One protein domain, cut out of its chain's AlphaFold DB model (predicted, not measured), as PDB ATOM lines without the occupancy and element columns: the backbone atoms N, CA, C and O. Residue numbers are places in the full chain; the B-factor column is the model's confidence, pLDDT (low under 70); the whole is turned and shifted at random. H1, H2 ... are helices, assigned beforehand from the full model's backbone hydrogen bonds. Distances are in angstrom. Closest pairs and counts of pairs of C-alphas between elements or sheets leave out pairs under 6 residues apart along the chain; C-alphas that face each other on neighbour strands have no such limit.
ATOM      1  N   THR A  71     149.885 195.174 111.738       96.88
ATOM      2  CA  THR A  71     148.436 195.201 111.948       96.88
ATOM      3  C   THR A  71     147.926 193.800 112.292       96.88
ATOM      4  O   THR A  71     148.486 192.810 111.810       96.88
ATOM      5  N   PRO A  72     146.842 193.677 113.080       96.94
ATOM      6  CA  PRO A  72     146.241 192.376 113.368       96.94
ATOM      7  C   PRO A  72     145.857 191.596 112.102       96.94
ATOM      8  O   PRO A  72     145.932 190.370 112.078       96.94
ATOM      9  N   GLU A  73     145.433 192.290 111.046       94.44
ATOM     10  CA  GLU A  73     145.071 191.702 109.754       94.44
ATOM     11  C   GLU A  73     146.291 191.089 109.067       94.44
ATOM     12  O   GLU A  73     146.233 189.932 108.651       94.44
ATOM     13  N   GLN A  74     147.397 191.835 108.994       94.38
ATOM     14  CA  GLN A  74     148.630 191.372 108.367       94.38
ATOM     15  C   GLN A  74     149.280 190.243 109.169       94.38
ATOM     16  O   GLN A  74     149.806 189.306 108.575       94.38
ATOM     17  N   ASP A  75     149.202 190.281 110.500       94.75
ATOM     18  CA  ASP A  75     149.693 189.199 111.353       94.75
ATOM     19  C   ASP A  75     148.883 187.914 111.148       94.75
ATOM     20  O   ASP A  75     149.470 186.848 110.971       94.75
ATOM     21  N   ARG A  76     147.546 188.003 111.074       93.12
ATOM     22  CA  ARG A  76     146.694 186.848 110.731       93.12
ATOM     23  C   ARG A  76     146.983 186.324 109.329       93.12
ATOM     24  O   ARG A  76     146.976 185.115 109.119       93.12
ATOM     25  N   PHE A  77     147.210 187.212 108.365       91.50
ATOM     26  CA  PHE A  77     147.590 186.812 107.014       91.50
ATOM     27  C   PHE A  77     148.936 186.077 107.016       91.50
ATOM     28  O   PHE A  77     149.015 184.960 106.511       91.50
ATOM     29  N   CYS A  78     149.960 186.659 107.645       92.50
ATOM     30  CA  CYS A  78     151.311 186.109 107.726       92.50
ATOM     31  C   CYS A  78     151.336 184.755 108.443       92.50
ATOM     32  O   CYS A  78     151.935 183.810 107.937       92.50
ATOM     33  N   GLU A  79     150.612 184.633 109.560       92.81
ATOM     34  CA  GLU A  79     150.456 183.370 110.282       92.81
ATOM     35  C   GLU A  79     149.880 182.289 109.368       92.81
ATOM     36  O   GLU A  79     150.297 181.141 109.426       92.81
ATOM     37  N   ASN A  80     148.965 182.634 108.461       92.19
ATOM     38  CA  ASN A  80     148.329 181.671 107.564       92.19
ATOM     39  C   ASN A  80     149.138 181.347 106.300       92.19
ATOM     40  O   ASN A  80     148.794 180.377 105.619       92.19
ATOM     41  N   LEU A  81     150.224 182.066 106.004       92.31
ATOM     42  CA  LEU A  81     151.091 181.750 104.868       92.31
ATOM     43  C   LEU A  81     151.799 180.402 105.056       92.31
ATOM     44  O   LEU A  81     152.133 179.990 106.166       92.31
ATOM     45  N   SER A  82     152.061 179.722 103.940       92.31
ATOM     46  CA  SER A  82     152.827 178.475 103.890       92.31
ATOM     47  C   SER A  82     153.909 178.598 102.822       92.31
ATOM     48  O   SER A  82     153.610 178.697 101.637       92.31
ATOM     49  N   LEU A  83     155.177 178.592 103.235       92.31
ATOM     50  CA  LEU A  83     156.326 178.685 102.330       92.31
ATOM     51  C   LEU A  83     156.914 177.295 102.097       92.31
ATOM     52  O   LEU A  83     157.427 176.686 103.032       92.31
ATOM     53  N   ASN A  84     156.879 176.802 100.858       93.69
ATOM     54  CA  ASN A  84     157.437 175.502 100.490       93.69
ATOM     55  C   ASN A  84     158.545 175.668  99.432       93.69
ATOM     56  O   ASN A  84     158.268 176.187  98.353       93.69
ATOM     57  N   PRO A  85     159.780 175.185  99.675       94.62
ATOM     58  CA  PRO A  85     160.875 175.253  98.698       94.62
ATOM     59  C   PRO A  85     160.586 174.573  97.356       94.62
ATOM     60  O   PRO A  85     161.267 174.854  96.376       94.62
ATOM     61  N   TRP A  86     159.618 173.654  97.315       95.31
ATOM     62  CA  TRP A  86     159.195 172.966  96.094       95.31
ATOM     63  C   TRP A  86     158.161 173.744  95.277       95.31
ATOM     64  O   TRP A  86     157.806 173.300  94.187       95.31
ATOM     65  N   HIS A  87     157.715 174.912  95.753       93.50
ATOM     66  CA  HIS A  87     157.018 175.904  94.931       93.50
ATOM     67  C   HIS A  87     158.054 176.642  94.069       93.50
ATOM     68  O   HIS A  87     158.366 177.811  94.281       93.50
ATOM     69  N   SER A  88     158.648 175.911  93.125       93.75
ATOM     70  CA  SER A  88     159.742 176.368  92.271       93.75
ATOM     71  C   SER A  88     159.477 176.029  90.806       93.75
ATOM     72  O   SER A  88     158.708 175.121  90.486       93.75
ATOM     73  N   LEU A  89     160.193 176.701  89.905       95.88
ATOM     74  CA  LEU A  89     160.312 176.258  88.516       95.88
ATOM     75  C   LEU A  89     160.982 174.877  88.451       95.88
ATOM     76  O   LEU A  89     161.742 174.504  89.355       95.88
ATOM     77  N   ALA A  90     160.734 174.131  87.374       95.56
ATOM     78  CA  ALA A  90     161.312 172.801  87.182       95.56
ATOM     79  C   ALA A  90     162.851 172.850  87.126       95.56
ATOM     80  O   ALA A  90     163.531 171.991  87.690       95.56
ATOM     81  N   GLU A  91     163.395 173.899  86.513       95.94
ATOM     82  CA  GLU A  91     164.823 174.192  86.392       95.94
ATOM     83  C   GLU A  91     165.473 174.491  87.749       95.94
ATOM     84  O   GLU A  91     166.663 174.246  87.933       95.94
ATOM     85  N   HIS A  92     164.696 174.989  88.715       94.88
ATOM     86  CA  HIS A  92     165.156 175.361  90.058       94.88
ATOM     87  C   HIS A  92     164.789 174.320  91.119       94.88
ATOM     88  O   HIS A  92     164.802 174.625  92.313       94.88
ATOM     89  N   ARG A  93     164.443 173.095  90.700       95.44
ATOM     90  CA  ARG A  93     164.036 172.034  91.624       95.44
ATOM     91  C   ARG A  93     165.065 171.866  92.761       95.44
ATOM     92  O   ARG A  93     166.261 171.737  92.479       95.44
ATOM     93  N   PRO A  94     164.636 171.812  94.034       96.12
ATOM     94  CA  PRO A  94     165.555 171.615  95.150       96.12
ATOM     95  C   PRO A  94     166.352 170.299  95.041       96.12
ATOM     96  O   PRO A  94     165.792 169.236  94.756       96.12
ATOM     97  N   LEU A  95     167.665 170.357  95.295       95.31
ATOM     98  CA  LEU A  95     168.591 169.214  95.218       95.31
ATOM     99  C   LEU A  95     169.094 168.788  96.605       95.31
ATOM    100  O   LEU A  95     169.114 169.592  97.533       95.31
ATOM    101  N   GLY A  96     169.525 167.533  96.740       95.62
ATOM    102  CA  GLY A  96     169.973 166.963  98.017       95.62
ATOM    103  C   GLY A  96     168.860 166.261  98.806       95.62
ATOM    104  O   GLY A  96     167.674 166.572  98.668       95.62
ATOM    105  N   GLY A  97     169.229 165.285  99.635       95.69
ATOM    106  CA  GLY A  97     168.312 164.445 100.408       95.69
ATOM    107  C   GLY A  97     167.444 165.237 101.374       95.69
ATOM    108  O   GLY A  97     166.231 165.021 101.421       95.69
ATOM    109  N   ILE A  98     168.032 166.222 102.058       95.94
ATOM    110  CA  ILE A  98     167.301 167.126 102.957       95.94
ATOM    111  C   ILE A  98     166.240 167.913 102.184       95.94
ATOM    112  O   ILE A  98     165.094 168.005 102.611       95.94
ATOM    113  N   ASN A  99     166.564 168.435 101.004       96.25
ATOM    114  CA  ASN A  99     165.564 169.144 100.217       96.25
ATOM    115  C   ASN A  99     164.463 168.210  99.695       96.25
ATOM    116  O   ASN A  99     163.300 168.603  99.715       96.25
ATOM    117  N   ARG A 100     164.774 166.962  99.314       95.94
ATOM    118  CA  ARG A 100     163.754 165.964  98.934       95.94
ATOM    119  C   ARG A 100     162.755 165.698 100.062       95.94
ATOM    120  O   ARG A 100     161.554 165.719  99.806       95.94
ATOM    121  N   ILE A 101     163.217 165.523 101.303       96.88
ATOM    122  CA  ILE A 101     162.303 165.316 102.439       96.88
ATOM    123  C   ILE A 101     161.499 166.580 102.779       96.88
ATOM    124  O   ILE A 101     160.331 166.475 103.153       96.88
ATOM    125  N   ARG A 102     162.071 167.779 102.572       96.88
ATOM    126  CA  ARG A 102     161.359 169.051 102.793       96.88
ATOM    127  C   ARG A 102     160.096 169.177 101.947       96.88
ATOM    128  O   ARG A 102     159.171 169.822 102.417       96.88
ATOM    129  N   LYS A 103     160.011 168.529 100.777       95.44
ATOM    130  CA  LYS A 103     158.765 168.490  99.997       95.44
ATOM    131  C   LYS A 103     157.606 167.982 100.851       95.44
ATOM    132  O   LYS A 103     156.664 168.711 101.136       95.44
ATOM    133  N   VAL A 104     157.744 166.746 101.323       96.75
ATOM    134  CA  VAL A 104     156.703 166.047 102.079       96.75
ATOM    135  C   VAL A 104     156.489 166.709 103.436       96.75
ATOM    136  O   VAL A 104     155.350 166.889 103.855       96.75
ATOM    137  N   ALA A 105     157.567 167.102 104.121       97.44
ATOM    138  CA  ALA A 105     157.474 167.692 105.453       97.44
ATOM    139  C   ALA A 105     156.705 169.024 105.448       97.44
ATOM    140  O   ALA A 105     155.783 169.194 106.244       97.44
ATOM    141  N   TYR A 106     157.044 169.946 104.541       96.56
ATOM    142  CA  TYR A 106     156.381 171.250 104.473       96.56
ATOM    143  C   TYR A 106     154.931 171.122 103.999       96.56
ATOM    144  O   TYR A 106     154.058 171.750 104.594       96.56
ATOM    145  N   GLU A 107     154.652 170.271 103.001       94.69
ATOM    146  CA  GLU A 107     153.280 169.977 102.555       94.69
ATOM    147  C   GLU A 107     152.424 169.426 103.705       94.69
ATOM    148  O   GLU A 107     151.314 169.900 103.949       94.69
ATOM    149  N   THR A 108     152.959 168.461 104.457       95.94
ATOM    150  CA  THR A 108     152.228 167.792 105.543       95.94
ATOM    151  C   THR A 108     151.947 168.739 106.707       95.94
ATOM    152  O   THR A 108     150.819 168.795 107.194       95.94
ATOM    153  N   ILE A 109     152.951 169.501 107.153       95.50
ATOM    154  CA  ILE A 109     152.804 170.406 108.301       95.50
ATOM    155  C   ILE A 109     151.893 171.587 107.952       95.50
ATOM    156  O   ILE A 109     151.063 171.967 108.778       95.50
ATOM    157  N   ALA A 110     152.003 172.144 106.740       94.56
ATOM    158  CA  ALA A 110     151.112 173.205 106.276       94.56
ATOM    159  C   ALA A 110     149.651 172.743 106.284       94.56
ATOM    160  O   ALA A 110     148.809 173.396 106.901       94.56
ATOM    161  N   LYS A 111     149.376 171.575 105.684       94.31
ATOM    162  CA  LYS A 111     148.042 170.970 105.671       94.31
ATOM    163  C   LYS A 111     147.505 170.757 107.088       94.31
ATOM    164  O   LYS A 111     146.410 171.213 107.394       94.31
ATOM    165  N   TYR A 112     148.290 170.120 107.959       95.75
ATOM    166  CA  TYR A 112     147.885 169.862 109.341       95.75
ATOM    167  C   TYR A 112     147.550 171.157 110.094       95.75
ATOM    168  O   TYR A 112     146.491 171.262 110.706       95.75
ATOM    169  N   ARG A 113     148.422 172.171 110.021       95.38
ATOM    170  CA  ARG A 113     148.224 173.459 110.701       95.38
ATOM    171  C   ARG A 113     146.966 174.176 110.218       95.38
ATOM    172  O   ARG A 113     146.212 174.698 111.033       95.38
ATOM    173  N   HIS A 114     146.720 174.186 108.910       94.81
ATOM    174  CA  HIS A 114     145.515 174.783 108.335       94.81
ATOM    175  C   HIS A 114     144.245 174.031 108.744       94.81
ATOM    176  O   HIS A 114     143.281 174.672 109.152       94.81
ATOM    177  N   GLU A 115     144.260 172.694 108.741       95.06
ATOM    178  CA  GLU A 115     143.134 171.873 109.208       95.06
ATOM    179  C   GLU A 115     142.808 172.122 110.687       95.06
ATOM    180  O   GLU A 115     141.647 172.348 111.024       95.06
ATOM    181  N   GLN A 116     143.819 172.135 111.564       96.00
ATOM    182  CA  GLN A 116     143.615 172.380 112.998       96.00
ATOM    183  C   GLN A 116     143.120 173.801 113.288       96.00
ATOM    184  O   GLN A 116     142.317 174.000 114.197       96.00
ATOM    185  N   ASN A 117     143.555 174.783 112.496       94.06
ATOM    186  CA  ASN A 117     143.151 176.177 112.663       94.06
ATOM    187  C   ASN A 117     141.843 176.521 111.923       94.06
ATOM    188  O   ASN A 117     141.397 177.666 111.987       94.06
ATOM    189  N   GLY A 118     141.229 175.572 111.202       94.25
ATOM    190  CA  GLY A 118     140.027 175.821 110.396       94.25
ATOM    191  C   GLY A 118     140.260 176.777 109.218       94.25
ATOM    192  O   GLY A 118     139.334 177.455 108.772       94.25
ATOM    193  N   ILE A 119     141.496 176.856 108.727       92.50
ATOM    194  CA  ILE A 119     141.910 177.734 107.633       92.50
ATOM    195  C   ILE A 119     141.861 176.955 106.324       92.50
ATOM    196  O   ILE A 119     142.400 175.857 106.208       92.50
TER     197      ILE A 119
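Overview. This is residues 71 to 119 of the 126 residues of an uncharacterized protein of Leptospira interrogans serovar Australis str. 200703203 (UniProt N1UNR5). One long helix, H2, makes one arm of a U; the other arm is the short helix H1 followed by the first part of a long link, and the rest of that link loops round to the start of H2, which folds back toward H1. Residues 71 to 79, of which 72 to 79 belong to H1, stick out at the far end of their arm. The printed part has 49 residues, with two named helices in the order H1, H2 and no named strand; the class is all helix, 29 of the 49 residues being in them. The whole is loose, with a radius of gyration of the C-alphas of 13.2 A, and elongated, spanning 37 by 21 by 14 A.

Arrangement. H2, residues 97 to 116, is the longest helix and has a kink of 28 degrees near residue 104. H1, residues 72 to 80, is close to H2 but not clearly touching it, with 1 pair of C-alphas within 8 A. The closest C-alphas of the two are those of Asn 80 and His 114, 7.5 A apart. Their lines stand at a steep tilt of 50 degrees, and they run opposite ways. In H1 every O i to N i+4 pair is within hydrogen-bond range; in H2, 15 of 16 are.

Along the chain. H2 measures 28.8 A from C-alpha 97 at (168.312, 164.445, 100.408) to C-alpha 116 at (143.615, 172.380, 112.998). H1 measures 12.4 A from first to last C-alpha, beginning with C-alpha 72 at (146.241, 192.376, 113.368).

Size, cuts and confidence. The two C-alphas farthest apart are those of Thr 71 and Gly 97, 38.4 A. The link from H1 to H2, residues 81 to 96, is long. The printed part has no cut. Its mean pLDDT is 94.9, and no printed residue is under 70.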